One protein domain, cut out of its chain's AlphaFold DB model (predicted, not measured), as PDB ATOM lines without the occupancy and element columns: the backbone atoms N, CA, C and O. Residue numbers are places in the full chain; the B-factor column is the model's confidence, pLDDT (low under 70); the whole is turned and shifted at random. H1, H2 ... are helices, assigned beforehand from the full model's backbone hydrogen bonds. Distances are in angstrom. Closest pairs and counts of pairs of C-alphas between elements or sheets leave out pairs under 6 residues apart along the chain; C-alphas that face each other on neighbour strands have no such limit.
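This is residues 16 to 76 of the 82 residues of the protein "Hypothetical protein" of Symbiodinium necroappetens (UniProt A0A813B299). One long helix, H3, makes most of the length of this model; near its first half sit two short helices, H1 and H2, and the rest of it sticks out with residues 52 to 62 to reach a small separate helix, H4, at the far end. H2 and H3 form a helical hairpin, with H1 near both, while residues 52 to 65 and 67 to 73 stand free. The printed part has 61 residues with four named helices, in the order H1, H2, H3, H4, and no named strand: the class is all helix. The whole is extended, with a radius of gyration of the C-alphas of 17.1 A and spans of 52 by 18 by 17 A.

Find C-alpha 16 at (-2.924, 13.570, 37.376), where H1 begins; it holds residues 16 to 23 and is 10.5 A long from first to last C-alpha. Go on to Lys 26, and you are in H2, residues 26 to 35, 14.2 A long. From C-alpha 40 at (-4.123, 1.757, 28.127) H3 runs through residues 40 to 62, 32.9 A, to C-alpha 62 at (13.737, 21.553, 47.463). Last comes H4, residues 68 to 75, 10.3 A long, which ends with C-alpha 75 at (31.017, 23.362, 55.243).

Start at the hairpin of H2 and H3, which touch: look at Leu 33 and Phe 43, whose C-alphas are their closest, 5.7 A apart. They run opposite ways at a steep tilt of 44 degrees, and H3 touches H2 with residues 43 to 47 alone. H1 is close to H2 but not clearly touching; their closest C-alphas are those of Trp 21 and Ile 29, 7.5 A apart. H1 and H2 run opposite ways at a steep tilt of 46 degrees. H1 is also close to H3 but not clearly touching, with the C-alphas of Leu 17 and Met 47 the closest at 7.8 A. Those two run the same way at a steep tilt of 64 degrees. H4 is apart from H1, H2 and H3. In the backbones of H1, H2, H3 and H4 every O i to N i+4 pair is within hydrogen-bond range.

Compare Asn 39 with Asp 73, whose C-alphas are the two farthest apart, at 52.4 A; from the C-alpha of Trp 16 to that of Gly 76 it is 41.8 A. The printed part has no cut, and its three links, H1 to H2, H2 to H3 and H3 to H4, are tight. In the B-factor column the mean pLDDT of the printed part is 79.3; it is under 70 at residues 56 to 64, 66 and 68.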
ATOM      1  N   TRP A  16      -4.374  13.350  37.308       84.69
ATOM      2  CA  TRP A  16      -2.924  13.570  37.376       84.69
ATOM      3  C   TRP A  16      -2.256  13.476  35.998       84.69
ATOM      4  O   TRP A  16      -1.335  14.231  35.698       84.69
ATOM      5  N   LEU A  17      -2.761  12.598  35.129       84.88
ATOM      6  CA  LEU A  17      -2.246  12.423  33.778       84.88
ATOM      7  C   LEU A  17      -2.690  13.572  32.865       84.88
ATOM      8  O   LEU A  17      -1.930  13.995  31.997       84.88
ATOM      9  N   LYS A  18      -3.893  14.123  33.081       86.44
ATOM     10  CA  LYS A  18      -4.341  15.347  32.394       86.44
ATOM     11  C   LYS A  18      -3.467  16.541  32.771       86.44
ATOM     12  O   LYS A  18      -3.081  17.303  31.888       86.44
ATOM     13  N   LYS A  19      -3.127  16.674  34.057       86.56
ATOM     14  CA  LYS A  19      -2.208  17.708  34.544       86.56
ATOM     15  C   LYS A  19      -0.832  17.558  33.894       86.56
ATOM     16  O   LYS A  19      -0.351  18.508  33.289       86.56
ATOM     17  N   GLU A  20      -0.264  16.351  33.908       84.38
ATOM     18  CA  GLU A  20       1.038  16.080  33.285       84.38
ATOM     19  C   GLU A  20       1.020  16.309  31.765       84.38
ATOM     20  O   GLU A  20       2.001  16.775  31.199       84.38
ATOM     21  N   TRP A  21      -0.104  16.076  31.082       84.69
ATOM     22  CA  TRP A  21      -0.242  16.419  29.661       84.69
ATOM     23  C   TRP A  21      -0.256  17.932  29.393       84.69
ATOM     24  O   TRP A  21       0.164  18.385  28.323       84.69
ATOM     25  N   GLN A  22      -0.774  18.725  30.333       86.06
ATOM     26  CA  GLN A  22      -0.821  20.183  30.216       86.06
ATOM     27  C   GLN A  22       0.524  20.833  30.554       86.06
ATOM     28  O   GLN A  22       0.925  21.756  29.847       86.06
ATOM     29  N   SER A  23       1.209  20.360  31.600       83.94
ATOM     30  CA  SER A  23       2.443  20.969  32.119       83.94
ATOM     31  C   SER A  23       3.735  20.256  31.712       83.94
ATOM     32  O   SER A  23       4.809  20.837  31.838       83.94
ATOM     33  N   GLY A  24       3.661  18.996  31.288       79.94
ATOM     34  CA  GLY A  24       4.813  18.149  30.988       79.94
ATOM     35  C   GLY A  24       5.185  18.083  29.505       79.94
ATOM     36  O   GLY A  24       4.595  18.734  28.639       79.94
ATOM     37  N   ASP A  25       6.188  17.255  29.206       84.44
ATOM     38  CA  ASP A  25       6.663  17.024  27.841       84.44
ATOM     39  C   ASP A  25       5.736  16.054  27.088       84.44
ATOM     40  O   ASP A  25       5.788  14.828  27.238       84.44
ATOM     41  N   LYS A  26       4.900  16.617  26.211       87.94
ATOM     42  CA  LYS A  26       3.972  15.865  25.349       87.94
ATOM     43  C   LYS A  26       4.686  14.878  24.422       87.94
ATOM     44  O   LYS A  26       4.111  13.843  24.085       87.94
ATOM     45  N   GLY A  27       5.919  15.174  24.009       87.94
ATOM     46  CA  GLY A  27       6.726  14.296  23.167       87.94
ATOM     47  C   GLY A  27       7.141  13.032  23.912       87.94
ATOM     48  O   GLY A  27       7.014  11.929  23.378       87.94
ATOM     49  N   GLN A  28       7.563  13.172  25.168       85.56
ATOM     50  CA  GLN A  28       7.891  12.033  26.025       85.56
ATOM     51  C   GLN A  28       6.655  11.172  26.317       85.56
ATOM     52  O   GLN A  28       6.725   9.947  26.208       85.56
ATOM     53  N   ILE A  29       5.509  11.794  26.616       88.00
ATOM     54  CA  ILE A  29       4.256  11.066  26.874       88.00
ATOM     55  C   ILE A  29       3.812  10.288  25.625       88.00
ATOM     56  O   ILE A  29       3.430   9.120  25.720       88.00
ATOM     57  N   ALA A  30       3.909  10.896  24.440       87.88
ATOM     58  CA  ALA A  30       3.581  10.230  23.181       87.88
ATOM     59  C   ALA A  30       4.502   9.033  22.891       87.88
ATOM     60  O   ALA A  30       4.017   7.992  22.445       87.88
ATOM     61  N   ARG A  31       5.805   9.140  23.187       89.56
ATOM     62  CA  ARG A  31       6.744   8.009  23.073       89.56
ATOM     63  C   ARG A  31       6.374   6.876  24.024       89.56
ATOM     64  O   ARG A  31       6.279   5.740  23.585       89.56
ATOM     65  N   GLN A  32       6.055   7.179  25.282       86.81
ATOM     66  CA  GLN A  32       5.623   6.142  26.225       86.81
ATOM     67  C   GLN A  32       4.334   5.438  25.788       86.81
ATOM     68  O   GLN A  32       4.171   4.243  26.031       86.81
ATOM     69  N   LEU A  33       3.424   6.155  25.124       88.44
ATOM     70  CA  LEU A  33       2.219   5.558  24.552       88.44
ATOM     71  C   LEU A  33       2.543   4.603  23.390       88.44
ATOM     72  O   LEU A  33       1.934   3.535  23.293       88.44
ATOM     73  N   GLN A  34       3.506   4.968  22.538       90.12
ATOM     74  CA  GLN A  34       4.011   4.097  21.471       90.12
ATOM     75  C   GLN A  34       4.718   2.863  22.044       90.12
ATOM     76  O   GLN A  34       4.422   1.747  21.625       90.12
ATOM     77  N   ASP A  35       5.564   3.041  23.060       89.25
ATOM     78  CA  ASP A  35       6.284   1.953  23.735       89.25
ATOM     79  C   ASP A  35       5.341   0.987  24.468       89.25
ATOM     80  O   ASP A  35       5.642  -0.195  24.633       89.25
ATOM     81  N   ALA A  36       4.185   1.483  24.917       87.75
ATOM     82  CA  ALA A  36       3.111   0.676  25.484       87.75
ATOM     83  C   ALA A  36       2.236   0.000  24.412       87.75
ATOM     84  O   ALA A  36       1.218  -0.600  24.750       87.75
ATOM     85  N   ASN A  37       2.585   0.114  23.125       90.12
ATOM     86  CA  ASN A  37       1.807  -0.395  21.995       90.12
ATOM     87  C   ASN A  37       0.330   0.043  22.051       90.12
ATOM     88  O   ASN A  37      -0.582  -0.741  21.787       90.12
ATOM     89  N   PHE A  38       0.084   1.287  22.478       84.44
ATOM     90  CA  PHE A  38      -1.255   1.851  22.679       84.44
ATOM     91  C   PHE A  38      -2.145   1.065  23.664       84.44
ATOM     92  O   PHE A  38      -3.364   1.259  23.705       84.44
ATOM     93  N   ASN A  39      -1.558   0.206  24.504       87.88
ATOM     94  CA  ASN A  39      -2.259  -0.459  25.592       87.88
ATOM     95  C   ASN A  39      -2.474   0.526  26.748       87.88
ATOM     96  O   ASN A  39      -1.527   0.982  27.387       87.88
ATOM     97  N   ARG A  40      -3.743   0.822  27.055       83.62
ATOM     98  CA  ARG A  40      -4.123   1.757  28.127       83.62
ATOM     99  C   ARG A  40      -3.567   1.357  29.495       83.62
ATOM    100  O   ARG A  40      -3.094   2.225  30.219       83.62
ATOM    101  N   ALA A  41      -3.668   0.085  29.877       86.12
ATOM    102  CA  ALA A  41      -3.280  -0.360  31.214       86.12
ATOM    103  C   ALA A  41      -1.762  -0.277  31.406       86.12
ATOM    104  O   ALA A  41      -1.296   0.208  32.436       86.12
ATOM    105  N   ASP A  42      -1.003  -0.691  30.392       86.69
ATOM    106  CA  ASP A  42       0.459  -0.636  30.437       86.69
ATOM    107  C   ASP A  42       0.972   0.801  30.357       86.69
ATOM    108  O   ASP A  42       1.905   1.162  31.073       86.69
ATOM    109  N   PHE A  43       0.328   1.646  29.547       89.25
ATOM    110  CA  PHE A  43       0.638   3.070  29.473       89.25
ATOM    111  C   PHE A  43       0.427   3.772  30.819       89.25
ATOM    112  O   PHE A  43       1.328   4.460  31.288       89.25
ATOM    113  N   ILE A  44      -0.726   3.564  31.468       87.94
ATOM    114  CA  ILE A  44      -1.025   4.191  32.764       87.94
ATOM    115  C   ILE A  44       0.005   3.768  33.816       87.94
ATOM    116  O   ILE A  44       0.560   4.636  34.483       87.94
ATOM    117  N   LYS A  45       0.336   2.471  33.909       88.19
ATOM    118  CA  LYS A  45       1.351   1.970  34.855       88.19
ATOM    119  C   LYS A  45       2.733   2.589  34.620       88.19
ATOM    120  O   LYS A  45       3.425   2.942  35.571       88.19
ATOM    121  N   ARG A  46       3.157   2.720  33.359       86.81
ATOM    122  CA  ARG A  46       4.459   3.319  33.004       86.81
ATOM    123  C   ARG A  46       4.507   4.816  33.308       86.81
ATOM    124  O   ARG A  46       5.504   5.302  33.849       86.81
ATOM    125  N   MET A  47       3.425   5.526  33.001       88.44
ATOM    126  CA  MET A  47       3.294   6.950  33.300       88.44
ATOM    127  C   MET A  47       3.275   7.214  34.803       88.44
ATOM    128  O   MET A  47       3.931   8.147  35.249       88.44
ATOM    129  N   GLU A  48       2.599   6.373  35.586       88.12
ATOM    130  CA  GLU A  48       2.547   6.491  37.045       88.12
ATOM    131  C   GLU A  48       3.952   6.422  37.658       88.12
ATOM    132  O   GLU A  48       4.365   7.343  38.355       88.12
ATOM    133  N   VAL A  49       4.754   5.418  37.281       86.44
ATOM    134  CA  VAL A  49       6.157   5.304  37.726       86.44
ATOM    135  C   VAL A  49       6.992   6.518  37.308       86.44
ATOM    136  O   VAL A  49       7.841   6.984  38.066       86.44
ATOM    137  N   THR A  50       6.772   7.031  36.098       84.88
ATOM    138  CA  THR A  50       7.528   8.176  35.573       84.88
ATOM    139  C   THR A  50       7.219   9.453  36.353       84.88
ATOM    140  O   THR A  50       8.143  10.166  36.743       84.88
ATOM    141  N   VAL A  51       5.937   9.714  36.619       83.56
ATOM    142  CA  VAL A  51       5.488  10.888  37.378       83.56
ATOM    143  C   VAL A  51       5.923  10.791  38.839       83.56
ATOM    144  O   VAL A  51       6.456  11.760  39.371       83.56
ATOM    145  N   SER A  52       5.811   9.619  39.475       82.25
ATOM    146  CA  SER A  52       6.287   9.427  40.851       82.25
ATOM    147  C   SER A  52       7.784   9.710  40.994       82.25
ATOM    148  O   SER A  52       8.178  10.436  41.900       82.25
ATOM    149  N   ARG A  53       8.619   9.218  40.067       80.62
ATOM    150  CA  ARG A  53      10.072   9.484  40.075       80.62
ATOM    151  C   ARG A  53      10.418  10.948  39.816       80.62
ATOM    152  O   ARG A  53      11.433  11.435  40.304       80.62
ATOM    153  N   LYS A  54       9.621  11.638  38.998       78.75
ATOM    154  CA  LYS A  54       9.795  13.070  38.731       78.75
ATOM    155  C   LYS A  54       9.520  13.884  39.995       78.75
ATOM    156  O   LYS A  54      10.358  14.697  40.363       78.75
ATOM    157  N   ASN A  55       8.417  13.590  40.681       72.38
ATOM    158  CA  ASN A  55       8.059  14.255  41.935       72.38
ATOM    159  C   ASN A  55       9.072  13.951  43.052       72.38
ATOM    160  O   ASN A  55       9.441  14.847  43.796       72.38
ATOM    161  N   GLU A  56       9.568  12.714  43.154       68.31
ATOM    162  CA  GLU A  56      10.612  12.346  44.125       68.31
ATOM    163  C   GLU A  56      11.906  13.151  43.915       68.31
ATOM    164  O   GLU A  56      12.504  13.640  44.871       68.31
ATOM    165  N   LYS A  57      12.317  13.346  42.656       60.03
ATOM    166  CA  LYS A  57      13.462  14.208  42.331       60.03
ATOM    167  C   LYS A  57      13.218  15.673  42.673       60.03
ATOM    168  O   LYS A  57      14.154  16.330  43.101       60.03
ATOM    169  N   GLU A  58      12.007  16.179  42.461       57.47
ATOM    170  CA  GLU A  58      11.645  17.560  42.804       57.47
ATOM    171  C   GLU A  58      11.755  17.799  44.319       57.47
ATOM    172  O   GLU A  58      12.398  18.755  44.738       57.47
ATOM    173  N   VAL A  59      11.267  16.859  45.140       57.56
ATOM    174  CA  VAL A  59      11.387  16.920  46.610       57.56
ATOM    175  C   VAL A  59      12.849  16.908  47.074       57.56
ATOM    176  O   VAL A  59      13.227  17.702  47.929       57.56
ATOM    177  N   LEU A  60      13.701  16.064  46.478       58.41
ATOM    178  CA  LEU A  60      15.137  16.029  46.803       58.41
ATOM    179  C   LEU A  60      15.877  17.337  46.477       58.41
ATOM    180  O   LEU A  60      16.937  17.584  47.048       58.41
ATOM    181  N   VAL A  61      15.367  18.139  45.540       59.00
ATOM    182  CA  VAL A  61      15.974  19.423  45.157       59.00
ATOM    183  C   VAL A  61      15.522  20.552  46.086       59.00
ATOM    184  O   VAL A  61      16.338  21.415  46.401       59.00
ATOM    185  N   ASP A  62      14.271  20.529  46.553       55.69
ATOM    186  CA  ASP A  62      13.737  21.553  47.463       55.69
ATOM    187  C   ASP A  62      14.164  21.353  48.931       55.69
ATOM    188  O   ASP A  62      14.295  22.330  49.665       55.69
ATOM    189  N   GLU A  63      14.437  20.119  49.373       56.31
ATOM    190  CA  GLU A  63      14.799  19.804  50.770       56.31
ATOM    191  C   GLU A  63      16.311  19.625  51.002       56.31
ATOM    192  O   GLU A  63      16.761  18.791  51.797       56.31
ATOM    193  N   GLY A  64      17.140  20.422  50.326       62.28
ATOM    194  CA  GLY A  64      18.534  20.565  50.737       62.28
ATOM    195  C   GLY A  64      18.603  21.132  52.160       62.28
ATOM    196  O   GLY A  64      18.081  22.210  52.416       62.28
ATOM    197  N   TRP A  65      19.277  20.437  53.086       70.06
ATOM    198  CA  TRP A  65      19.531  20.938  54.454       70.06
ATOM    199  C   TRP A  65      20.361  22.230  54.466       70.06
ATOM    200  O   TRP A  65      20.442  22.903  55.488       70.06
ATOM    201  N   TYR A  66      20.979  22.542  53.328       62.97
ATOM    202  CA  TYR A  66      21.806  23.706  53.100       62.97
ATOM    203  C   TYR A  66      21.519  24.257  51.705       62.97
ATOM    204  O   TYR A  66      21.524  23.525  50.712       62.97
ATOM    205  N   THR A  67      21.328  25.566  51.615       73.75
ATOM    206  CA  THR A  67      21.430  26.289  50.347       73.75
ATOM    207  C   THR A  67      22.879  26.260  49.836       73.75
ATOM    208  O   THR A  67      23.816  26.062  50.609       73.75
ATOM    209  N   LYS A  68      23.108  26.507  48.533       69.56
ATOM    210  CA  LYS A  68      24.476  26.562  47.959       69.56
ATOM    211  C   LYS A  68      25.387  27.536  48.728       69.56
ATOM    212  O   LYS A  68      26.575  27.268  48.866       69.56
ATOM    213  N   GLN A  69      24.817  28.635  49.225       71.62
ATOM    214  CA  GLN A  69      25.512  29.642  50.027       71.62
ATOM    215  C   GLN A  69      25.920  29.078  51.396       71.62
ATOM    216  O   GLN A  69      27.095  29.107  51.742       71.62
ATOM    217  N   GLU A  70      24.979  28.475  52.131       75.56
ATOM    218  CA  GLU A  70      25.263  27.891  53.448       75.56
ATOM    219  C   GLU A  70      26.219  26.687  53.342       75.56
ATOM    220  O   GLU A  70      27.050  26.487  54.218       75.56
ATOM    221  N   MET A  71      26.201  25.922  52.240       77.06
ATOM    222  CA  MET A  71      27.209  24.876  51.995       77.06
ATOM    223  C   MET A  71      28.626  25.449  51.842       77.06
ATOM    224  O   MET A  71      29.593  24.833  52.289       77.06
ATOM    225  N   MET A  72      28.771  26.604  51.188       76.19
ATOM    226  CA  MET A  72      30.073  27.257  51.022       76.19
ATOM    227  C   MET A  72      30.582  27.829  52.347       76.19
ATOM    228  O   MET A  72      31.753  27.639  52.677       76.19
ATOM    229  N   ASP A  73      29.694  28.474  53.104       76.00
ATOM    230  CA  ASP A  73      30.047  29.197  54.325       76.00
ATOM    231  C   ASP A  73      30.240  28.254  55.530       76.00
ATOM    232  O   ASP A  73      31.246  28.365  56.234       76.00
ATOM    233  N   ASP A  74      29.347  27.278  55.738       74.56
ATOM    234  CA  ASP A  74      29.370  26.413  56.930       74.56
ATOM    235  C   ASP A  74      30.236  25.158  56.751       74.56
ATOM    236  O   ASP A  74      30.831  24.661  57.711       74.56
ATOM    237  N   LEU A  75      30.311  24.620  55.528       72.88
ATOM    238  CA  LEU A  75      31.017  23.362  55.243       72.88
ATOM    239  C   LEU A  75      32.341  23.571  54.497       72.88
ATOM    240  O   LEU A  75      33.035  22.595  54.208       72.88
ATOM    241  N   GLY A  76      32.697  24.819  54.163       70.56
ATOM    242  CA  GLY A  76      33.880  25.126  53.353       70.56
ATOM    243  C   GLY A  76      33.838  24.455  51.977       70.56
ATOM    244  O   GLY A  76      34.884  24.141  51.400       70.56
TER     245      GLY A  76